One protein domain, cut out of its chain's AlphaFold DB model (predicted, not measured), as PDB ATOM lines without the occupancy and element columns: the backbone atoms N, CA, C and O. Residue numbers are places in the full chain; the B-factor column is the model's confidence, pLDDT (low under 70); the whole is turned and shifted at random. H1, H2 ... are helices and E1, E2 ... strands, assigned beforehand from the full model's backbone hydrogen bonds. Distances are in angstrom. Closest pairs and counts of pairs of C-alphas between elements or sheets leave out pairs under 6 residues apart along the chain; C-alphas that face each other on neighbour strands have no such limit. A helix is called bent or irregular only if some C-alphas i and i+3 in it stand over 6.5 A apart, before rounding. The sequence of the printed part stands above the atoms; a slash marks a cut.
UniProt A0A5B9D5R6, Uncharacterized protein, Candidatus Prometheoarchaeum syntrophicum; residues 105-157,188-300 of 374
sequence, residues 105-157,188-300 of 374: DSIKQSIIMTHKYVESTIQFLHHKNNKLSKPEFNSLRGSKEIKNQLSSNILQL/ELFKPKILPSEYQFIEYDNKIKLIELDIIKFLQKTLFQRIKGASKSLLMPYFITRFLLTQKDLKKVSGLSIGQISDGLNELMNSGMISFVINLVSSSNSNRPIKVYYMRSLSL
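This is residues 105 to 157 and 188 to 300 of the 374 residues of an uncharacterized protein of Candidatus Prometheoarchaeum syntrophicum (UniProt A0A5B9D5R6). Three helices, H1, H2 and H3, run nearly parallel or antiparallel to one another, their centres making a triangle, on one side of a compact body; H4 in the core packs steeply across H3 and meets H2 with its last residues, 240 to 242, while H5 and H6 pack on H4, each about perpendicular to it. The first residues of long H1, 105 to 113, stick out, and a small two-stranded hairpin, E1 and E2, lies towards the opposite end. The printed part has 166 residues, mostly helix, with six named helices followed by two named strands, E1 and E2, an antiparallel sheet. It is compact, with a radius of gyration of the C-alphas of 16.2 A and spans of 57 by 41 by 33 A.

H1, residues 105 to 132, and H2, residues 143 to 157, form a helical hairpin: they touch, closest at the C-alphas of Ile 122 and Ile 154, 5.5 A, at a shallow tilt of 23 degrees, opposite ways. H3, residues 206 to 221, touches residues 121 to 128 of H1 alone, at a shallow tilt of 6 degrees, opposite ways; the closest C-alphas are those of Lys 128 and Ile 211, 7.3 A. H4, residues 230 to 242, is the hub, touching four helices. It touches H3 at a steep tilt of 47 degrees, closest at the C-alphas of Ile 216 and Pro 237, 5.2 A. With residues 240 to 242 alone it touches H2, closest at the C-alphas of Ile 146 and Thr 241, 5.9 A. H5, residues 247 to 254, is about perpendicular to H4 at 87 degrees; they touch, closest at the C-alphas of Leu 235 and Ser 254, 7.6 A. H6, residues 258 to 270, touches H4, closest at the C-alphas of Ser 231 and Gly 264, 4.3 A. In the hairpin of E1, residues 275 to 282, and E2, residues 290 to 294, N 277 and O 292 are 2.9 A apart, within hydrogen-bond range. Every O i to N i+4 pair is within that range in H1, H2, H3, H5 and H6, and 6 of 9 in H4.

H1 begins at C-alpha 105 (-53.802, 53.563, 49.410) and is 40.6 A long; H2 is 20.9 A and H3 22.6 A. H4, 19.7 A, is irregular, but only just: C-alphas 234 and 237 are 6.7 A apart. H5 is 10.2 A and H6 18.0 A. E1, 18.0 A, bends by 70 degrees at residue 279, and E2, 12.7 A, ends at C-alpha 294 (-40.147, 40.374, 17.863).

The two C-alphas farthest apart, those of Asp 105 and Asn 285, are 58.4 A apart. Residues 158 to 187 are not printed, and C-alphas 157 and 188 are 13.6 A apart across the cut. Of the links printed whole, none is long. Mean pLDDT of the printed part is 90.1; residues 225 to 230 and 282 to 287 are under 70.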
ATOM      1  N   ASP A 105     -52.789  54.623  49.447       86.69
ATOM      2  CA  ASP A 105     -53.802  53.563  49.410       86.69
ATOM      3  C   ASP A 105     -54.331  53.364  47.989       86.69
ATOM      4  O   ASP A 105     -54.509  52.238  47.524       86.69
ATOM      5  N   SER A 106     -54.487  54.450  47.234       84.25
ATOM      6  CA  SER A 106     -54.911  54.391  45.829       84.25
ATOM      7  C   SER A 106     -53.912  53.690  44.926       84.25
ATOM      8  O   SER A 106     -54.281  53.031  43.944       84.25
ATOM      9  N   ILE A 107     -52.630  53.835  45.241       86.00
ATOM     10  CA  ILE A 107     -51.570  53.189  44.484       86.00
ATOM     11  C   ILE A 107     -51.500  51.714  44.859       86.00
ATOM     12  O   ILE A 107     -51.486  50.885  43.948       86.00
ATOM     13  N   LYS A 108     -51.600  51.375  46.152       88.75
ATOM     14  CA  LYS A 108     -51.766  49.987  46.617       88.75
ATOM     15  C   LYS A 108     -52.938  49.306  45.913       88.75
ATOM     16  O   LYS A 108     -52.755  48.253  45.307       88.75
ATOM     17  N   GLN A 109     -54.113  49.940  45.873       87.56
ATOM     18  CA  GLN A 109     -55.274  49.398  45.159       87.56
ATOM     19  C   GLN A 109     -55.014  49.226  43.658       87.56
ATOM     20  O   GLN A 109     -55.378  48.206  43.072       87.56
ATOM     21  N   SER A 110     -54.327  50.178  43.022       85.56
ATOM     22  CA  SER A 110     -53.957  50.064  41.607       85.56
ATOM     23  C   SER A 110     -53.026  48.872  41.336       85.56
ATOM     24  O   SER A 110     -53.181  48.190  40.317       85.56
ATOM     25  N   ILE A 111     -52.085  48.597  42.244       89.56
ATOM     26  CA  ILE A 111     -51.168  47.452  42.166       89.56
ATOM     27  C   ILE A 111     -51.926  46.146  42.417       89.56
ATOM     28  O   ILE A 111     -51.846  45.251  41.581       89.56
ATOM     29  N   ILE A 112     -52.750  46.065  43.469       90.75
ATOM     30  CA  ILE A 112     -53.603  44.901  43.775       90.75
ATOM     31  C   ILE A 112     -54.494  44.549  42.581       90.75
ATOM     32  O   ILE A 112     -54.625  43.383  42.204       90.75
ATOM     33  N   MET A 113     -55.104  45.549  41.943       87.69
ATOM     34  CA  MET A 113     -55.908  45.322  40.744       87.69
ATOM     35  C   MET A 113     -55.058  44.803  39.585       87.69
ATOM     36  O   MET A 113     -55.479  43.881  38.889       87.69
ATOM     37  N   THR A 114     -53.858  45.351  39.384       89.06
ATOM     38  CA  THR A 114     -52.919  44.862  38.361       89.06
ATOM     39  C   THR A 114     -52.530  43.407  38.622       89.06
ATOM     40  O   THR A 114     -52.615  42.597  37.701       89.06
ATOM     41  N   HIS A 115     -52.221  43.055  39.871       91.75
ATOM     42  CA  HIS A 115     -51.936  41.690  40.304       91.75
ATOM     43  C   HIS A 115     -53.108  40.741  39.985       91.75
ATOM     44  O   HIS A 115     -52.931  39.724  39.317       91.75
ATOM     45  N   LYS A 116     -54.350  41.121  40.330       91.81
ATOM     46  CA  LYS A 116     -55.560  40.346  39.981       91.81
ATOM     47  C   LYS A 116     -55.722  40.139  38.470       91.81
ATOM     48  O   LYS A 116     -56.100  39.052  38.031       91.81
ATOM     49  N   TYR A 117     -55.435  41.153  37.649       90.94
ATOM     50  CA  TYR A 117     -55.497  41.006  36.190       90.94
ATOM     51  C   TYR A 117     -54.421  40.067  35.646       90.94
ATOM     52  O   TYR A 117     -54.719  39.253  34.769       90.94
ATOM     53  N   VAL A 118     -53.193  40.152  36.157       93.56
ATOM     54  CA  VAL A 118     -52.112  39.239  35.771       93.56
ATOM     55  C   VAL A 118     -52.470  37.804  36.167       93.56
ATOM     56  O   VAL A 118     -52.409  36.920  35.316       93.56
ATOM     57  N   GLU A 119     -52.975  37.586  37.382       95.31
ATOM     58  CA  GLU A 119     -53.413  36.271  37.865       95.31
ATOM     59  C   GLU A 119     -54.553  35.683  37.021       95.31
ATOM     60  O   GLU A 119     -54.454  34.563  36.513       95.31
ATOM     61  N   SER A 120     -55.608  36.462  36.752       95.19
ATOM     62  CA  SER A 120     -56.691  36.013  35.863       95.19
ATOM     63  C   SER A 120     -56.189  35.675  34.453       95.19
ATOM     64  O   SER A 120     -56.700  34.759  33.803       95.19
ATOM     65  N   THR A 121     -55.146  36.368  33.981       95.81
ATOM     66  CA  THR A 121     -54.524  36.069  32.692       95.81
ATOM     67  C   THR A 121     -53.724  34.775  32.740       95.81
ATOM     68  O   THR A 121     -53.865  33.954  31.837       95.81
ATOM     69  N   ILE A 122     -52.944  34.540  33.797       97.38
ATOM     70  CA  ILE A 122     -52.230  33.275  34.021       97.38
ATOM     71  C   ILE A 122     -53.210  32.099  33.981       97.38
ATOM     72  O   ILE A 122     -52.985  31.141  33.240       97.38
ATOM     73  N   GLN A 123     -54.324  32.195  34.709       98.00
ATOM     74  CA  GLN A 123     -55.358  31.157  34.759       98.00
ATOM     75  C   GLN A 123     -55.990  30.908  33.386       98.00
ATOM     76  O   GLN A 123     -56.107  29.760  32.944       98.00
ATOM     77  N   PHE A 124     -56.339  31.977  32.666       98.38
ATOM     78  CA  PHE A 124     -56.895  31.871  31.320       98.38
ATOM     79  C   PHE A 124     -55.912  31.204  30.344       98.38
ATOM     80  O   PHE A 124     -56.289  30.275  29.622       98.38
ATOM     81  N   LEU A 125     -54.642  31.625  30.331       97.94
ATOM     82  CA  LEU A 125     -53.629  31.042  29.449       97.94
ATOM     83  C   LEU A 125     -53.339  29.583  29.820       97.94
ATOM     84  O   LEU A 125     -53.223  28.758  28.916       97.94
ATOM     85  N   HIS A 126     -53.304  29.231  31.111       98.31
ATOM     86  CA  HIS A 126     -53.206  27.839  31.564       98.31
ATOM     87  C   HIS A 126     -54.354  26.989  31.015       98.31
ATOM     88  O   HIS A 126     -54.116  25.919  30.454       98.31
ATOM     89  N   HIS A 127     -55.592  27.480  31.103       98.44
ATOM     90  CA  HIS A 127     -56.751  26.783  30.552       98.44
ATOM     91  C   HIS A 127     -56.615  26.545  29.036       98.44
ATOM     92  O   HIS A 127     -56.873  25.438  28.554       98.44
ATOM     93  N   LYS A 128     -56.148  27.542  28.269       98.31
ATOM     94  CA  LYS A 128     -55.889  27.376  26.825       98.31
ATOM     95  C   LYS A 128     -54.741  26.412  26.535       98.31
ATOM     96  O   LYS A 128     -54.867  25.587  25.631       98.31
ATOM     97  N   ASN A 129     -53.673  26.455  27.325       97.75
ATOM     98  CA  ASN A 129     -52.532  25.550  27.207       97.75
ATOM     99  C   ASN A 129     -52.931  24.084  27.473       97.75
ATOM    100  O   ASN A 129     -52.522  23.171  26.753       97.75
ATOM    101  N   ASN A 130     -53.804  23.857  28.460       97.81
ATOM    102  CA  ASN A 130     -54.358  22.537  28.764       97.81
ATOM    103  C   ASN A 130     -55.264  22.037  27.631       97.81
ATOM    104  O   ASN A 130     -55.175  20.875  27.242       97.81
ATOM    105  N   LYS A 131     -56.085  22.916  27.036       97.69
ATOM    106  CA  LYS A 131     -56.894  22.573  25.855       97.69
ATOM    107  C   LYS A 131     -56.020  22.120  24.680       97.69
ATOM    108  O   LYS A 131     -56.323  21.097  24.078       97.69
ATOM    109  N   LEU A 132     -54.926  22.833  24.406       97.06
ATOM    110  CA  LEU A 132     -53.950  22.486  23.360       97.06
ATOM    111  C   LEU A 132     -53.177  21.187  23.638       97.06
ATOM    112  O   LEU A 132     -52.531  20.663  22.742       97.06
ATOM    113  N   SER A 133     -53.231  20.662  24.864       96.25
ATOM    114  CA  SER A 133     -52.582  19.397  25.226       96.25
ATOM    115  C   SER A 133     -53.444  18.163  24.936       96.25
ATOM    116  O   SER A 133     -52.979  17.045  25.142       96.25
ATOM    117  N   LYS A 134     -54.693  18.339  24.476       97.75
ATOM    118  CA  LYS A 134     -55.555  17.214  24.100       97.75
ATOM    119  C   LYS A 134     -55.061  16.552  22.800       97.75
ATOM    120  O   LYS A 134     -54.623  17.273  21.901       97.75
ATOM    121  N   PRO A 135     -55.212  15.218  22.642       97.56
ATOM    122  CA  PRO A 135     -54.705  14.479  21.478       97.56
ATOM    123  C   PRO A 135     -55.140  15.041  20.119       97.56
ATOM    124  O   PRO A 135     -54.347  15.076  19.182       97.56
ATOM    125  N   GLU A 136     -56.367  15.558  20.030       97.06
ATOM    126  CA  GLU A 136     -56.946  16.163  18.821       97.06
ATOM    127  C   GLU A 136     -56.200  17.405  18.294       97.06
ATOM    128  O   GLU A 136     -56.442  17.819  17.160       97.06
ATOM    129  N   PHE A 137     -55.309  18.006  19.095       97.31
ATOM    130  CA  PHE A 137     -54.481  19.150  18.702       97.31
ATOM    131  C   PHE A 137     -53.023  18.774  18.406       97.31
ATOM    132  O   PHE A 137     -52.293  19.623  17.902       97.31
ATOM    133  N   ASN A 138     -52.576  17.547  18.694       95.44
ATOM    134  CA  ASN A 138     -51.154  17.180  18.600       95.44
ATOM    135  C   ASN A 138     -50.619  17.199  17.160       95.44
ATOM    136  O   ASN A 138     -49.452  17.519  16.951       95.44
ATOM    137  N   SER A 139     -51.463  16.873  16.179       96.25
ATOM    138  CA  SER A 139     -51.104  16.852  14.756       96.25
ATOM    139  C   SER A 139     -51.378  18.169  14.026       96.25
ATOM    140  O   SER A 139     -51.004  18.304  12.864       96.25
ATOM    141  N   LEU A 140     -52.032  19.138  14.677       98.12
ATOM    142  CA  LEU A 140     -52.417  20.387  14.026       98.12
ATOM    143  C   LEU A 140     -51.229  21.342  13.902       98.12
ATOM    144  O   LEU A 140     -50.496  21.598  14.864       98.12
ATOM    145  N   ARG A 141     -51.084  21.940  12.721       97.75
ATOM    146  CA  ARG A 141     -50.040  22.915  12.424       97.75
ATOM    147  C   ARG A 141     -50.193  24.145  13.320       97.75
ATOM    148  O   ARG A 141     -51.258  24.764  13.378       97.75
ATOM    149  N   GLY A 142     -49.107  24.518  13.997       96.62
ATOM    150  CA  GLY A 142     -49.068  25.647  14.930       96.62
ATOM    151  C   GLY A 142     -49.321  25.286  16.394       96.62
ATOM    152  O   GLY A 142     -49.118  26.136  17.261       96.62
ATOM    153  N   SER A 143     -49.773  24.059  16.686       97.38
ATOM    154  CA  SER A 143     -50.135  23.628  18.043       97.38
ATOM    155  C   SER A 143     -48.943  23.654  19.002       97.38
ATOM    156  O   SER A 143     -49.025  24.220  20.095       97.38
ATOM    157  N   LYS A 144     -47.798  23.109  18.570       96.56
ATOM    158  CA  LYS A 144     -46.561  23.096  19.362       96.56
ATOM    159  C   LYS A 144     -46.079  24.516  19.655       96.56
ATOM    160  O   LYS A 144     -45.708  24.825  20.784       96.56
ATOM    161  N   GLU A 145     -46.105  25.386  18.655       95.56
ATOM    162  CA  GLU A 145     -45.586  26.743  18.755       95.56
ATOM    163  C   GLU A 145     -46.413  27.589  19.709       95.56
ATOM    164  O   GLU A 145     -45.854  28.162  20.644       95.56
ATOM    165  N   ILE A 146     -47.738  27.621  19.538       96.94
ATOM    166  CA  ILE A 146     -48.598  28.395  20.434       96.94
ATOM    167  C   ILE A 146     -48.551  27.833  21.862       96.94
ATOM    168  O   ILE A 146     -48.442  28.610  22.805       96.94
ATOM    169  N   LYS A 147     -48.511  26.504  22.051       97.31
ATOM    170  CA  LYS A 147     -48.345  25.872  23.375       97.31
ATOM    171  C   LYS A 147     -47.041  26.294  24.064       97.31
ATOM    172  O   LYS A 147     -47.038  26.630  25.253       97.31
ATOM    173  N   ASN A 148     -45.937  26.335  23.319       95.06
ATOM    174  CA  ASN A 148     -44.646  26.793  23.832       95.06
ATOM    175  C   ASN A 148     -44.689  28.281  24.202       95.06
ATOM    176  O   ASN A 148     -44.201  28.661  25.269       95.06
ATOM    177  N   GLN A 149     -45.318  29.118  23.368       95.00
ATOM    178  CA  GLN A 149     -45.494  30.536  23.682       95.00
ATOM    179  C   GLN A 149     -46.331  30.730  24.948       95.00
ATOM    180  O   GLN A 149     -45.910  31.461  25.842       95.00
ATOM    181  N   LEU A 150     -47.461  30.031  25.083       96.62
ATOM    182  CA  LEU A 150     -48.309  30.120  26.273       96.62
ATOM    183  C   LEU A 150     -47.575  29.685  27.538       96.62
ATOM    184  O   LEU A 150     -47.598  30.413  28.525       96.62
ATOM    185  N   SER A 151     -46.881  28.548  27.495       96.19
ATOM    186  CA  SER A 151     -46.093  28.049  28.629       96.19
ATOM    187  C   SER A 151     -45.029  29.064  29.066       96.19
ATOM    188  O   SER A 151     -44.920  29.377  30.249       96.19
ATOM    189  N   SER A 152     -44.304  29.646  28.104       94.12
ATOM    190  CA  SER A 152     -43.307  30.687  28.373       94.12
ATOM    191  C   SER A 152     -43.935  31.954  28.966       94.12
ATOM    192  O   SER A 152     -43.437  32.487  29.956       94.12
ATOM    193  N   ASN A 153     -45.051  32.424  28.403       94.81
ATOM    194  CA  ASN A 153     -45.725  33.636  28.868       94.81
ATOM    195  C   ASN A 153     -46.337  33.456  30.265       94.81
ATOM    196  O   ASN A 153     -46.308  34.387  31.059       94.81
ATOM    197  N   ILE A 154     -46.851  32.266  30.591       96.94
ATOM    198  CA  ILE A 154     -47.350  31.929  31.931       96.94
ATOM    199  C   ILE A 154     -46.243  32.085  32.979       96.94
ATOM    200  O   ILE A 154     -46.467  32.721  34.005       96.94
ATOM    201  N   LEU A 155     -45.050  31.535  32.723       95.31
ATOM    202  CA  LEU A 155     -43.911  31.659  33.642       95.31
ATOM    203  C   LEU A 155     -43.493  33.122  33.818       95.31
ATOM    204  O   LEU A 155     -43.306  33.586  34.939       95.31
ATOM    205  N   GLN A 156     -43.426  33.871  32.717       94.06
ATOM    206  CA  GLN A 156     -43.093  35.293  32.742       94.06
ATOM    207  C   GLN A 156     -44.131  36.133  33.498       94.06
ATOM    208  O   GLN A 156     -43.762  37.046  34.226       94.06
ATOM    209  N   LEU A 157     -45.424  35.829  33.368       95.00
ATOM    210  CA  LEU A 157     -46.475  36.528  34.110       95.00
ATOM    211  C   LEU A 157     -46.445  36.195  35.607       95.00
ATOM    212  O   LEU A 157     -46.653  37.092  36.417       95.00
ATOM    213  N   GLU A 188     -33.209  34.729  34.893       81.00
ATOM    214  CA  GLU A 188     -33.075  34.151  33.552       81.00
ATOM    215  C   GLU A 188     -34.375  34.238  32.730       81.00
ATOM    216  O   GLU A 188     -34.332  34.381  31.511       81.00
ATOM    217  N   LEU A 189     -35.549  34.235  33.371       83.44
ATOM    218  CA  LEU A 189     -36.842  34.369  32.689       83.44
ATOM    219  C   LEU A 189     -37.125  35.800  32.193       83.44
ATOM    220  O   LEU A 189     -38.065  36.000  31.417       83.44
ATOM    221  N   PHE A 190     -36.348  36.798  32.624       81.75
ATOM    222  CA  PHE A 190     -36.383  38.141  32.041       81.75
ATOM    223  C   PHE A 190     -35.514  38.261  30.791       81.75
ATOM    224  O   PHE A 190     -35.734  39.190  30.008       81.75
ATOM    225  N   LYS A 191     -34.562  37.343  30.567       84.00
ATOM    226  CA  LYS A 191     -33.671  37.441  29.412       84.00
ATOM    227  C   LYS A 191     -34.457  37.378  28.099       84.00
ATOM    228  O   LYS A 191     -35.464  36.664  27.998       84.00
ATOM    229  N   PRO A 192     -34.028  38.132  27.073       83.25
ATOM    230  CA  PRO A 192     -34.613  38.047  25.749       83.25
ATOM    231  C   PRO A 192     -34.597  36.610  25.227       83.25
ATOM    232  O   PRO A 192     -33.600  35.900  25.337       83.25
ATOM    233  N   LYS A 193     -35.693  36.192  24.594       85.25
ATOM    234  CA  LYS A 193     -35.728  34.935  23.848       85.25
ATOM    235  C   LYS A 193     -34.668  34.970  22.746       85.25
ATOM    236  O   LYS A 193     -34.596  35.939  21.985       85.25
ATOM    237  N   ILE A 194     -33.900  33.887  22.642       85.06
ATOM    238  CA  ILE A 194     -32.926  33.691  21.567       85.06
ATOM    239  C   ILE A 194     -33.682  33.675  20.237       85.06
ATOM    240  O   ILE A 194     -34.670  32.953  20.069       85.06
ATOM    241  N   LEU A 195     -33.232  34.510  19.304       86.69
ATOM    242  CA  LEU A 195     -33.793  34.553  17.963       86.69
ATOM    243  C   LEU A 195     -33.341  33.319  17.173       86.69
ATOM    244  O   LEU A 195     -32.165  32.960  17.242       86.69
ATOM    245  N   PRO A 196     -34.238  32.674  16.408       86.56
ATOM    246  CA  PRO A 196     -33.821  31.640  15.473       86.56
ATOM    247  C   PRO A 196     -32.929  32.251  14.385       86.56
ATOM    248  O   PRO A 196     -33.082  33.424  14.038       86.56
ATOM    249  N   SER A 197     -32.028  31.446  13.821       85.00
ATOM    250  CA  SER A 197     -31.183  31.844  12.684       85.00
ATOM    251  C   SER A 197     -31.997  32.148  11.423       85.00
ATOM    252  O   SER A 197     -31.590  32.962  10.596       85.00
ATOM    253  N   GLU A 198     -33.168  31.522  11.294       86.38
ATOM    254  CA  GLU A 198     -34.070  31.675  10.158       86.38
ATOM    255  C   GLU A 198     -35.468  32.095  10.601       86.38
ATOM    256  O   GLU A 198     -35.986  31.673  11.640       86.38
ATOM    257  N   TYR A 199     -36.110  32.909   9.765       89.69
ATOM    258  CA  TYR A 199     -37.503  33.274   9.960       89.69
ATOM    259  C   TYR A 199     -38.428  32.346   9.170       89.69
ATOM    260  O   TYR A 199     -38.346  32.253   7.941       89.69
ATOM    261  N   GLN A 200     -39.380  31.726   9.871       90.06
ATOM    262  CA  GLN A 200     -40.457  30.957   9.259       90.06
ATOM    263  C   GLN A 200     -41.813  31.393   9.814       90.06
ATOM    264  O   GLN A 200     -42.101  31.252  11.003       90.06
ATOM    265  N   PHE A 201     -42.684  31.876   8.928       93.31
ATOM    266  CA  PHE A 201     -44.071  32.132   9.284       93.31
ATOM    267  C   PHE A 201     -44.882  30.829   9.275       93.31
ATOM    268  O   PHE A 201     -44.939  30.113   8.270       93.31
ATOM    269  N   ILE A 202     -45.545  30.533  10.392       94.62
ATOM    270  CA  ILE A 202     -46.349  29.321  10.556       94.62
ATOM    271  C   ILE A 202     -47.828  29.683  10.446       94.62
ATOM    272  O   ILE A 202     -48.415  30.323  11.324       94.62
ATOM    273  N   GLU A 203     -48.441  29.243   9.349       96.38
ATOM    274  CA  GLU A 203     -49.890  29.307   9.188       96.38
ATOM    275  C   GLU A 203     -50.542  28.290  10.127       96.38
ATOM    276  O   GLU A 203     -50.282  27.094  10.024       96.38
ATOM    277  N   TYR A 204     -51.372  28.769  11.048       97.94
ATOM    278  CA  TYR A 204     -52.080  27.907  11.992       97.94
ATOM    279  C   TYR A 204     -53.281  27.239  11.329       97.94
ATOM    280  O   TYR A 204     -53.999  27.878  10.553       97.94
ATOM    281  N   ASP A 205     -53.551  25.989  11.699       98.31
ATOM    282  CA  ASP A 205     -54.806  25.336  11.331       98.31
ATOM    283  C   ASP A 205     -56.010  26.085  11.912       98.31
ATOM    284  O   ASP A 205     -55.920  26.733  12.957       98.31
ATOM    285  N   ASN A 206     -57.176  25.970  11.268       98.06
ATOM    286  CA  ASN A 206     -58.376  26.726  11.648       98.06
ATOM    287  C   ASN A 206     -58.759  26.546  13.126       98.06
ATOM    288  O   ASN A 206     -59.080  27.521  13.802       98.06
ATOM    289  N   LYS A 207     -58.662  25.323  13.666       98.12
ATOM    290  CA  LYS A 207     -58.926  25.068  15.092       98.12
ATOM    291  C   LYS A 207     -57.935  25.801  16.010       98.12
ATOM    292  O   LYS A 207     -58.341  26.304  17.056       98.12
ATOM    293  N   ILE A 208     -56.666  25.903  15.612       98.44
ATOM    294  CA  ILE A 208     -55.634  26.644  16.351       98.44
ATOM    295  C   ILE A 208     -55.863  28.156  16.236       98.44
ATOM    296  O   ILE A 208     -55.814  28.851  17.249       98.44
ATOM    297  N   LYS A 209     -56.221  28.664  15.048       98.00
ATOM    298  CA  LYS A 209     -56.607  30.074  14.846       98.00
ATOM    299  C   LYS A 209     -57.764  30.493  15.749       98.00
ATOM    300  O   LYS A 209     -57.732  31.581  16.305       98.00
ATOM    301  N   LEU A 210     -58.772  29.638  15.940       98.19
ATOM    302  CA  LEU A 210     -59.886  29.939  16.846       98.19
ATOM    303  C   LEU A 210     -59.431  30.077  18.307       98.19
ATOM    304  O   LEU A 210     -59.918  30.957  19.013       98.19
ATOM    305  N   ILE A 211     -58.485  29.243  18.753       98.31
ATOM    306  CA  ILE A 211     -57.886  29.363  20.092       98.31
ATOM    307  C   ILE A 211     -57.072  30.656  20.196       98.31
ATOM    308  O   ILE A 211     -57.222  31.389  21.171       98.31
ATOM    309  N   GLU A 212     -56.254  30.957  19.187       98.31
ATOM    310  CA  GLU A 212     -55.474  32.193  19.122       98.31
ATOM    311  C   GLU A 212     -56.374  33.436  19.189       98.31
ATOM    312  O   GLU A 212     -56.134  34.326  20.000       98.31
ATOM    313  N   LEU A 213     -57.448  33.484  18.396       97.75
ATOM    314  CA  LEU A 213     -58.402  34.597  18.388       97.75
ATOM    315  C   LEU A 213     -59.087  34.791  19.742       97.75
ATOM    316  O   LEU A 213     -59.325  35.928  20.150       97.75
ATOM    317  N   ASP A 214     -59.402  33.704  20.443       98.19
ATOM    318  CA  ASP A 214     -59.972  33.774  21.787       98.19
ATOM    319  C   ASP A 214     -58.964  34.357  22.794       98.19
ATOM    320  O   ASP A 214     -59.304  35.231  23.590       98.19
ATOM    321  N   ILE A 215     -57.688  33.964  22.690       97.75
ATOM    322  CA  ILE A 215     -56.601  34.553  23.485       97.75
ATOM    323  C   ILE A 215     -56.440  36.042  23.190       97.75
ATOM    324  O   ILE A 215     -56.387  36.848  24.117       97.75
ATOM    325  N   ILE A 216     -56.418  36.428  21.915       96.00
ATOM    326  CA  ILE A 216     -56.292  37.826  21.499       96.00
ATOM    327  C   ILE A 216     -57.436  38.664  22.074       96.00
ATOM    328  O   ILE A 216     -57.185  39.697  22.697       96.00
ATOM    329  N   LYS A 217     -58.683  38.200  21.928       94.94
ATOM    330  CA  LYS A 217     -59.869  38.887  22.462       94.94
ATOM    331  C   LYS A 217     -59.815  39.024  23.979       94.94
ATOM    332  O   LYS A 217     -60.185  40.074  24.499       94.94
ATOM    333  N   PHE A 218     -59.370  37.985  24.683       95.31
ATOM    334  CA  PHE A 218     -59.195  38.041  26.129       95.31
ATOM    335  C   PHE A 218     -58.159  39.103  26.515       95.31
ATOM    336  O   PHE A 218     -58.484  40.020  27.264       95.31
ATOM    337  N   LEU A 219     -56.954  39.048  25.938       92.44
ATOM    338  CA  LEU A 219     -55.858  39.973  26.255       92.44
ATOM    339  C   LEU A 219     -56.211  41.437  25.947       92.44
ATOM    340  O   LEU A 219     -55.856  42.336  26.710       92.44
ATOM    341  N   GLN A 220     -56.950  41.684  24.862       89.19
ATOM    342  CA  GLN A 220     -57.462  43.015  24.511       89.19
ATOM    343  C   GLN A 220     -58.460  43.557  25.541       89.19
ATOM    344  O   GLN A 220     -58.484  44.761  25.796       89.19
ATOM    345  N   LYS A 221     -59.275  42.683  26.141       87.38
ATOM    346  CA  LYS A 221     -60.272  43.051  27.157       87.38
ATOM    347  C   LYS A 221     -59.699  43.165  28.566       87.38
ATOM    348  O   LYS A 221     -60.322  43.816  29.395       87.38
ATOM    349  N   THR A 222     -58.557  42.539  28.845       85.44
ATOM    350  CA  THR A 222     -57.953  42.507  30.183       85.44
ATOM    351  C   THR A 222     -56.676  43.347  30.231       85.44
ATOM    352  O   THR A 222     -56.745  44.555  30.456       85.44
ATOM    353  N   LEU A 223     -55.513  42.741  29.975       75.88
ATOM    354  CA  LEU A 223     -54.196  43.366  30.132       75.88
ATOM    355  C   LEU A 223     -54.017  44.628  29.278       75.88
ATOM    356  O   LEU A 223     -53.318  45.557  29.687       75.88
ATOM    357  N   PHE A 224     -54.646  44.687  28.102       75.19
ATOM    358  CA  PHE A 224     -54.426  45.770  27.140       75.19
ATOM    359  C   PHE A 224     -55.579  46.751  26.988       75.19
ATOM    360  O   PHE A 224     -55.408  47.752  26.294       75.19
ATOM    361  N   GLN A 225     -56.698  46.549  27.690       67.12
ATOM    362  CA  GLN A 225     -57.848  47.463  27.639       67.12
ATOM    363  C   GLN A 225     -57.448  48.906  27.993       67.12
ATOM    364  O   GLN A 225     -58.045  49.872  27.523       67.12
ATOM    365  N   ARG A 226     -56.406  49.052  28.820       61.31
ATOM    366  CA  ARG A 226     -55.907  50.331  29.336       61.31
ATOM    367  C   ARG A 226     -54.785  50.949  28.510       61.31
ATOM    368  O   ARG A 226     -54.348  52.037  28.859       61.31
ATOM    369  N   ILE A 227     -54.283  50.278  27.471       59.97
ATOM    370  CA  ILE A 227     -53.218  50.820  26.624       59.97
ATOM    371  C   ILE A 227     -53.858  51.616  25.489       59.97
ATOM    372  O   ILE A 227     -54.487  51.054  24.595       59.97
ATOM    373  N   LYS A 228     -53.688  52.938  25.519       56.66
ATOM    374  CA  LYS A 228     -54.071  53.825  24.422       56.66
ATOM    375  C   LYS A 228     -53.185  53.588  23.191       56.66
ATOM    376  O   LYS A 228     -51.988  53.349  23.323       56.66
ATOM    377  N   GLY A 229     -53.812  53.709  22.021       64.19
ATOM    378  CA  GLY A 229     -53.259  53.383  20.708       64.19
ATOM    379  C   GLY A 229     -54.055  52.215  20.144       64.19
ATOM    380  O   GLY A 229     -53.802  51.072  20.518       64.19
ATOM    381  N   ALA A 230     -55.069  52.502  19.312       61.84
ATOM    382  CA  ALA A 230     -55.920  51.458  18.731       61.84
ATOM    383  C   ALA A 230     -55.053  50.397  18.043       61.84
ATOM    384  O   ALA A 230     -55.306  49.213  18.180       61.84
ATOM    385  N   SER A 231     -53.961  50.808  17.405       76.62
ATOM    386  CA  SER A 231     -53.032  49.890  16.760       76.62
ATOM    387  C   SER A 231     -52.196  49.078  17.759       76.62
ATOM    388  O   SER A 231     -52.128  47.859  17.631       76.62
ATOM    389  N   LYS A 232     -51.606  49.689  18.800       80.94
ATOM    390  CA  LYS A 232     -50.790  48.961  19.792       80.94
ATOM    391  C   LYS A 232     -51.563  47.863  20.527       80.94
ATOM    392  O   LYS A 232     -51.065  46.740  20.634       80.94
ATOM    393  N   SER A 233     -52.760  48.162  21.035       83.00
ATOM    394  CA  SER A 233     -53.568  47.176  21.773       83.00
ATOM    395  C   SER A 233     -54.080  46.046  20.875       83.00
ATOM    396  O   SER A 233     -54.283  44.929  21.351       83.00
ATOM    397  N   LEU A 234     -54.221  46.304  19.569       89.12
ATOM    398  CA  LEU A 234     -54.590  45.289  18.586       89.12
ATOM    399  C   LEU A 234     -53.413  44.390  18.187       89.12
ATOM    400  O   LEU A 234     -53.624  43.194  18.002       89.12
ATOM    401  N   LEU A 235     -52.189  44.925  18.084       94.31
ATOM    402  CA  LEU A 235     -51.014  44.164  17.634       94.31
ATOM    403  C   LEU A 235     -50.316  43.378  18.752       94.31
ATOM    404  O   LEU A 235     -49.855  42.265  18.505       94.31
ATOM    405  N   MET A 236     -50.232  43.921  19.973       93.06
ATOM    406  CA  MET A 236     -49.475  43.299  21.074       93.06
ATOM    407  C   MET A 236     -49.866  41.831  21.358       93.06
ATOM    408  O   MET A 236     -48.966  41.003  21.512       93.06
ATOM    409  N   PRO A 237     -51.162  41.451  21.370       95.31
ATOM    410  CA  PRO A 237     -51.559  40.056  21.551       95.31
ATOM    411  C   PRO A 237     -50.942  39.083  20.540       95.31
ATOM    412  O   PRO A 237     -50.623  37.958  20.913       95.31
ATOM    413  N   TYR A 238     -50.721  39.504  19.290       96.50
ATOM    414  CA  TYR A 238     -50.120  38.637  18.273       96.50
ATOM    415  C   TYR A 238     -48.647  38.343  18.564       96.50
ATOM    416  O   TYR A 238     -48.172  37.247  18.287       96.50
ATOM    417  N   PHE A 239     -47.913  39.278  19.171       95.62
ATOM    418  CA  PHE A 239     -46.545  39.008  19.618       95.62
ATOM    419  C   PHE A 239     -46.507  38.062  20.821       95.62
ATOM    420  O   PHE A 239     -45.581  37.263  20.937       95.62
ATOM    421  N   ILE A 240     -47.534  38.085  21.674       94.81
ATOM    422  CA  ILE A 240     -47.689  37.109  22.759       94.81
ATOM    423  C   ILE A 240     -47.940  35.705  22.198       94.81
ATOM    424  O   ILE A 240     -47.366  34.745  22.709       94.81
ATOM    425  N   THR A 241     -48.760  35.564  21.152       96.56
ATOM    426  CA  THR A 241     -49.101  34.246  20.591       96.56
ATOM    427  C   THR A 241     -48.084  33.724  19.577       96.56
ATOM    428  O   THR A 241     -47.932  32.509  19.469       96.56
ATOM    429  N   ARG A 242     -47.369  34.603  18.859       95.19
ATOM    430  CA  ARG A 242     -46.497  34.222  17.729       95.19
ATOM    431  C   ARG A 242     -45.026  34.595  17.876       95.19
ATOM    432  O   ARG A 242     -44.222  34.060  17.121       95.19
ATOM    433  N   PHE A 243     -44.659  35.446  18.837       93.31
ATOM    434  CA  PHE A 243     -43.294  35.930  19.117       93.31
ATOM    435  C   PHE A 243     -42.610  36.732  17.990       93.31
ATOM    436  O   PHE A 243     -42.174  37.848  18.263       93.31
ATOM    437  N   LEU A 244     -42.549  36.211  16.759       94.62
ATOM    438  CA  LEU A 244     -41.865  36.772  15.586       94.62
ATOM    439  C   LEU A 244     -42.853  37.026  14.448       94.62
ATOM    440  O   LEU A 244     -43.554  36.105  14.032       94.62
ATOM    441  N   LEU A 245     -42.902  38.254  13.928       96.56
ATOM    442  CA  LEU A 245     -43.828  38.638  12.860       96.56
ATOM    443  C   LEU A 245     -43.233  39.702  11.937       96.56
ATOM    444  O   LEU A 245     -42.573  40.634  12.389       96.56
ATOM    445  N   THR A 246     -43.533  39.629  10.641       96.12
ATOM    446  CA  THR A 246     -43.328  40.752   9.711       96.12
ATOM    447  C   THR A 246     -44.593  41.611   9.609       96.12
ATOM    448  O   THR A 246     -45.676  41.214  10.043       96.12
ATOM    449  N   GLN A 247     -44.502  42.776   8.959       96.44
ATOM    450  CA  GLN A 247     -45.697  43.567   8.626       96.44
ATOM    451  C   GLN A 247     -46.687  42.800   7.736       96.44
ATOM    452  O   GLN A 247     -47.900  42.939   7.901       96.44
ATOM    453  N   LYS A 248     -46.186  41.968   6.813       95.88
ATOM    454  CA  LYS A 248     -47.025  41.134   5.939       95.88
ATOM    455  C   LYS A 248     -47.790  40.091   6.751       95.88
ATOM    456  O   LYS A 248     -48.979  39.888   6.515       95.88
ATOM    457  N   ASP A 249     -47.124  39.482   7.725       96.94
ATOM    458  CA  ASP A 249     -47.736  38.478   8.595       96.94
ATOM    459  C   ASP A 249     -48.783  39.112   9.498       96.94
ATOM    460  O   ASP A 249     -49.902  38.612   9.566       96.94
ATOM    461  N   LEU A 250     -48.474  40.269  10.096       97.38
ATOM    462  CA  LEU A 250     -49.438  41.049  10.873       97.38
ATOM    463  C   LEU A 250     -50.670  41.407  10.048       97.38
ATOM    464  O   LEU A 250     -51.784  41.215  10.526       97.38
ATOM    465  N   LYS A 251     -50.503  41.854   8.797       97.12
ATOM    466  CA  LYS A 251     -51.633  42.118   7.894       97.12
ATOM    467  C   LYS A 251     -52.481  40.868   7.691       97.12
ATOM    468  O   LYS A 251     -53.704  40.942   7.778       97.12
ATOM    469  N   LYS A 252     -51.835  39.722   7.470       96.75
ATOM    470  CA  LYS A 252     -52.508  38.439   7.254       96.75
ATOM    471  C   LYS A 252     -53.316  37.987   8.473       96.75
ATOM    472  O   LYS A 252     -54.441  37.533   8.301       96.75
ATOM    473  N   VAL A 253     -52.756  38.090   9.681       96.50
ATOM    474  CA  VAL A 253     -53.397  37.551  10.895       96.50
ATOM    475  C   VAL A 253     -54.360  38.528  11.564       96.50
ATOM    476  O   VAL A 253     -55.310  38.085  12.199       96.50
ATOM    477  N   SER A 254     -54.143  39.839  11.417       94.88
ATOM    478  CA  SER A 254     -54.959  40.867  12.080       94.88
ATOM    479  C   SER A 254     -56.030  41.498  11.195       94.88
ATOM    480  O   SER A 254     -56.982  42.067  11.721       94.88
ATOM    481  N   GLY A 255     -55.871  41.443   9.868       94.50
ATOM    482  CA  GLY A 255     -56.743  42.147   8.924       94.50
ATOM    483  C   GLY A 255     -56.587  43.675   8.929       94.50
ATOM    484  O   GLY A 255     -57.330  44.360   8.231       94.50
ATOM    485  N   LEU A 256     -55.638  44.224   9.694       94.56
ATOM    486  CA  LEU A 256     -55.396  45.663   9.773       94.56
ATOM    487  C   LEU A 256     -54.744  46.213   8.500       94.56
ATOM    488  O   LEU A 256     -54.056  45.503   7.757       94.56
ATOM    489  N   SER A 257     -54.922  47.515   8.265       95.19
ATOM    490  CA  SER A 257     -54.228  48.202   7.176       95.19
ATOM    491  C   SER A 257     -52.725  48.313   7.458       95.19
ATOM    492  O   SER A 257     -52.282  48.296   8.607       95.19
ATOM    493  N   ILE A 258     -51.914  48.462   6.405       95.38
ATOM    494  CA  ILE A 258     -50.455  48.619   6.550       95.38
ATOM    495  C   ILE A 258     -50.120  49.879   7.362       95.38
ATOM    496  O   ILE A 258     -49.212  49.831   8.185       95.38
ATOM    497  N   GLY A 259     -50.882  50.967   7.186       94.06
ATOM    498  CA  GLY A 259     -50.726  52.190   7.979       94.06
ATOM    499  C   GLY A 259     -50.955  51.930   9.468       94.06
ATOM    500  O   GLY A 259     -50.071  52.193  10.275       94.06
ATOM    501  N   GLN A 260     -52.074  51.282   9.822       93.94
ATOM    502  CA  GLN A 260     -52.365  50.910  11.212       93.94
ATOM    503  C   GLN A 260     -51.279  50.004  11.804       93.94
ATOM    504  O   GLN A 260     -50.875  50.190  12.950       93.94
ATOM    505  N   ILE A 261     -50.788  49.036  11.026       95.94
ATOM    506  CA  ILE A 261     -49.707  48.145  11.452       95.94
ATOM    507  C   ILE A 261     -48.417  48.932  11.688       95.94
ATOM    508  O   ILE A 261     -47.768  48.733  12.709       95.94
ATOM    509  N   SER A 262     -48.049  49.825  10.771       94.94
ATOM    510  CA  SER A 262     -46.854  50.662  10.893       94.94
ATOM    511  C   SER A 262     -46.914  51.537  12.146       94.94
ATOM    512  O   SER A 262     -45.972  51.531  12.937       94.94
ATOM    513  N   ASP A 263     -48.043  52.207  12.375       92.88
ATOM    514  CA  ASP A 263     -48.256  53.042  13.558       92.88
ATOM    515  C   ASP A 263     -48.162  52.215  14.843       92.88
ATOM    516  O   ASP A 263     -47.426  52.568  15.763       92.88
ATOM    517  N   GLY A 264     -48.835  51.061  14.891       93.31
ATOM    518  CA  GLY A 264     -48.806  50.186  16.062       93.31
ATOM    519  C   GLY A 264     -47.426  49.586  16.336       93.31
ATOM    520  O   GLY A 264     -47.037  49.458  17.496       93.31
ATOM    521  N   LEU A 265     -46.659  49.248  15.297       95.00
ATOM    522  CA  LEU A 265     -45.275  48.793  15.441       95.00
ATOM    523  C   LEU A 265     -44.377  49.910  15.968       95.00
ATOM    524  O   LEU A 265     -43.588  49.658  16.875       95.00
ATOM    525  N   ASN A 266     -44.512  51.133  15.449       93.31
ATOM    526  CA  ASN A 266     -43.767  52.292  15.938       93.31
ATOM    527  C   ASN A 266     -44.098  52.581  17.408       93.31
ATOM    528  O   ASN A 266     -43.190  52.737  18.219       93.31
ATOM    529  N   GLU A 267     -45.378  52.561  17.783       88.69
ATOM    530  CA  GLU A 267     -45.809  52.706  19.178       88.69
ATOM    531  C   GLU A 267     -45.230  51.604  20.083       88.69
ATOM    532  O   GLU A 267     -44.773  51.882  21.195       88.69
ATOM    533  N   LEU A 268     -45.237  50.348  19.625       90.12
ATOM    534  CA  LEU A 268     -44.680  49.221  20.374       90.12
ATOM    535  C   LEU A 268     -43.161  49.345  20.546       90.12
ATOM    536  O   LEU A 268     -42.681  49.188  21.671       90.12
ATOM    537  N   MET A 269     -42.428  49.687  19.481       91.44
ATOM    538  CA  MET A 269     -40.974  49.892  19.505       91.44
ATOM    539  C   MET A 269     -40.575  51.071  20.393       91.44
ATOM    540  O   MET A 269     -39.727  50.908  21.263       91.44
ATOM    541  N   ASN A 270     -41.238  52.223  20.249       86.62
ATOM    542  CA  ASN A 270     -40.978  53.411  21.072       86.62
ATOM    543  C   ASN A 270     -41.233  53.147  22.561       86.62
ATOM    544  O   ASN A 270     -40.625  53.772  23.423       86.62
ATOM    545  N   SER A 271     -42.126  52.206  22.875       80.81
ATOM    546  CA  SER A 271     -42.380  51.774  24.252       80.81
ATOM    547  C   SER A 271     -41.489  50.625  24.742       80.81
ATOM    548  O   SER A 271     -41.728  50.126  25.838       80.81
ATOM    549  N   GLY A 272     -40.524  50.169  23.938       85.38
ATOM    550  CA  GLY A 272     -39.609  49.075  24.282       85.38
ATOM    551  C   GLY A 272     -40.248  47.680  24.334       85.38
ATOM    552  O   GLY A 272     -39.609  46.737  24.784       85.38
ATOM    553  N   MET A 273     -41.497  47.528  23.879       87.19
ATOM    554  CA  MET A 273     -42.250  46.262  23.954       87.19
ATOM    555  C   MET A 273     -41.805  45.247  22.899       87.19
ATOM    556  O   MET A 273     -41.914  44.038  23.089       87.19
ATOM    557  N   ILE A 274     -41.343  45.745  21.753       92.94
ATOM    558  CA  ILE A 274     -40.821  44.925  20.664       92.94
ATOM    559  C   ILE A 274     -39.529  45.536  20.134       92.94
ATOM    560  O   ILE A 274     -39.231  46.712  20.333       92.94
ATOM    561  N   SER A 275     -38.767  44.727  19.417       93.50
ATOM    562  CA  SER A 275     -37.623  45.149  18.619       93.50
ATOM    563  C   SER A 275     -37.758  44.596  17.211       93.50
ATOM    564  O   SER A 275     -38.704  43.867  16.906       93.50
ATOM    565  N   PHE A 276     -36.821  44.950  16.342       94.81
ATOM    566  CA  PHE A 276     -36.729  44.351  15.024       94.81
ATOM    567  C   PHE A 276     -35.297  43.940  14.719       94.81
ATOM    568  O   PHE A 276     -34.348  44.482  15.277       94.81
ATOM    569  N   VAL A 277     -35.175  42.996  13.800       92.69
ATOM    570  CA  VAL A 277     -33.919  42.587  13.182       92.69
ATOM    571  C   VAL A 277     -34.082  42.659  11.666       92.69
ATOM    572  O   VAL A 277     -35.177  42.461  11.127       92.69
ATOM    573  N   ILE A 278     -32.992  43.000  10.988       85.25
ATOM    574  CA  ILE A 278     -32.862  42.962   9.531       85.25
ATOM    575  C   ILE A 278     -31.894  41.813   9.226       85.25
ATOM    576  O   ILE A 278     -30.954  41.607   9.989       85.25
ATOM    577  N   ASN A 279     -32.112  41.086   8.127       71.31
ATOM    578  CA  ASN A 279     -31.267  39.975   7.649       71.31
ATOM    579  C   ASN A 279     -31.505  38.601   8.292       71.31
ATOM    580  O   ASN A 279     -30.626  37.747   8.224       71.31
ATOM    581  N   LEU A 280     -32.691  38.330   8.848       71.62
ATOM    582  CA  LEU A 280     -33.070  36.925   9.021       71.62
ATOM    583  C   LEU A 280     -33.278  36.308   7.638       71.62
ATOM    584  O   LEU A 280     -34.082  36.819   6.849       71.62
ATOM    585  N   VAL A 281     -32.537  35.235   7.347       70.56
ATOM    586  CA  VAL A 281     -32.692  34.491   6.097       70.56
ATOM    587  C   VAL A 281     -34.115  33.949   6.074       70.56
ATOM    588  O   VAL A 281     -34.581  33.297   7.014       70.56
ATOM    589  N   SER A 282     -34.845  34.302   5.019       67.88
ATOM    590  CA  SER A 282     -36.157  33.725   4.794       67.88
ATOM    591  C   SER A 282     -35.970  32.340   4.205       67.88
ATOM    592  O   SER A 282     -35.285  32.193   3.196       67.88
ATOM    593  N   SER A 283     -36.651  31.348   4.770       66.88
ATOM    594  CA  SER A 283     -36.688  29.990   4.212       66.88
ATOM    595  C   SER A 283     -37.276  29.924   2.789       66.88
ATOM    596  O   SER A 283     -37.215  28.884   2.141       66.88
ATOM    597  N   SER A 284     -37.832  31.023   2.264       63.41
ATOM    598  CA  SER A 284     -38.387  31.129   0.915       63.41
ATOM    599  C   SER A 284     -37.444  31.821  -0.083       63.41
ATOM    600  O   SER A 284     -37.836  32.822  -0.671       63.41
ATOM    601  N   ASN A 285     -36.217  31.315  -0.282       60.34
ATOM    602  CA  ASN A 285     -35.285  31.594  -1.408       60.34
ATOM    603  C   ASN A 285     -35.142  33.053  -1.914       60.34
ATOM    604  O   ASN A 285     -34.668  33.293  -3.025       60.34
ATOM    605  N   SER A 286     -35.548  34.054  -1.137       63.69
ATOM    606  CA  SER A 286     -35.534  35.450  -1.552       63.69
ATOM    607  C   SER A 286     -34.350  36.130  -0.886       63.69
ATOM    608  O   SER A 286     -34.335  36.333   0.322       63.69
ATOM    609  N   ASN A 287     -33.363  36.533  -1.690       68.44
ATOM    610  CA  ASN A 287     -32.186  37.295  -1.245       68.44
ATOM    611  C   ASN A 287     -32.526  38.713  -0.740       68.44
ATOM    612  O   ASN A 287     -31.645  39.564  -0.628       68.44
ATOM    613  N   ARG A 288     -33.802  39.019  -0.475       76.25
ATOM    614  CA  ARG A 288     -34.214  40.330   0.019       76.25
ATOM    615  C   ARG A 288     -34.234  40.302   1.544       76.25
ATOM    616  O   ARG A 288     -34.943  39.471   2.110       76.25
ATOM    617  N   PRO A 289     -33.519  41.218   2.215       77.88
ATOM    618  CA  PRO A 289     -33.555  41.299   3.662       77.88
ATOM    619  C   PRO A 289     -34.983  41.593   4.126       77.88
ATOM    620  O   PRO A 289     -35.629  42.534   3.657       77.88
ATOM    621  N   ILE A 290     -35.486  40.774   5.047       87.38
ATOM    622  CA  ILE A 290     -36.812  40.952   5.635       87.38
ATOM    623  C   ILE A 290     -36.653  41.597   7.008       87.38
ATOM    624  O   ILE A 290     -35.827  41.177   7.818       87.38
ATOM    625  N   LYS A 291     -37.470  42.617   7.278       93.69
ATOM    626  CA  LYS A 291     -37.593  43.211   8.609       93.69
ATOM    627  C   LYS A 291     -38.562  42.378   9.445       93.69
ATOM    628  O   LYS A 291     -39.766  42.363   9.171       93.69
ATOM    629  N   VAL A 292     -38.034  41.698  10.458       95.19
ATOM    630  CA  VAL A 292     -38.804  40.850  11.376       95.19
ATOM    631  C   VAL A 292     -38.880  41.537  12.729       95.19
ATOM    632  O   VAL A 292     -37.864  41.947  13.285       95.19
ATOM    633  N   TYR A 293     -40.092  41.669  13.252       96.31
ATOM    634  CA  TYR A 293     -40.369  42.247  14.557       96.31
ATOM    635  C   TYR A 293     -40.538  41.132  15.580       96.31
ATOM    636  O   TYR A 293     -41.091  40.077  15.264       96.31
ATOM    637  N   TYR A 294     -40.088  41.370  16.805       94.69
ATOM    638  CA  TYR A 294     -40.147  40.374  17.863       94.69
ATOM    639  C   TYR A 294     -40.307  40.989  19.245       94.69
ATOM    640  O   TYR A 294     -39.782  42.066  19.530       94.69
ATOM    641  N   MET A 295     -41.008  40.280  20.127       92.94
ATOM    642  CA  MET A 295     -41.108  40.638  21.543       92.94
ATOM    643  C   MET A 295     -40.012  39.921  22.325       92.94
ATOM    644  O   MET A 295     -40.119  38.718  22.545       92.94
ATOM    645  N   ARG A 296     -38.982  40.654  22.766       88.06
ATOM    646  CA  ARG A 296     -37.821  40.111  23.500       88.06
ATOM    647  C   ARG A 296     -38.247  39.190  24.646       88.06
ATOM    648  O   ARG A 296     -37.863  38.029  24.686       88.06
ATOM    649  N   SER A 297     -39.067  39.720  25.543       90.44
ATOM    650  CA  SER A 297     -39.667  39.017  26.672       90.44
ATOM    651  C   SER A 297     -40.887  39.822  27.130       90.44
ATOM    652  O   SER A 297     -40.846  41.054  27.153       90.44
ATOM    653  N   LEU A 298     -41.988  39.142  27.450       91.81
ATOM    654  CA  LEU A 298     -43.194  39.753  28.006       91.81
ATOM    655  C   LEU A 298     -42.904  40.354  29.383       91.81
ATOM    656  O   LEU A 298     -43.297  41.493  29.634       91.81
ATOM    657  N   SER A 299     -42.194  39.623  30.249       91.81
ATOM    658  CA  SER A 299     -41.827  40.120  31.576       91.81
ATOM    659  C   SER A 299     -40.901  41.331  31.465       91.81
ATOM    660  O   SER A 299     -41.207  42.375  32.032       91.81
ATOM    661  N   LEU A 300     -39.849  41.261  30.643       89.38
ATOM    662  CA  LEU A 300     -38.944  42.396  30.426       89.38
ATOM    663  C   LEU A 300     -39.685  43.622  29.886       89.38
ATOM    664  O   LEU A 300     -39.481  44.727  30.373       89.38
TER     665      LEU A 300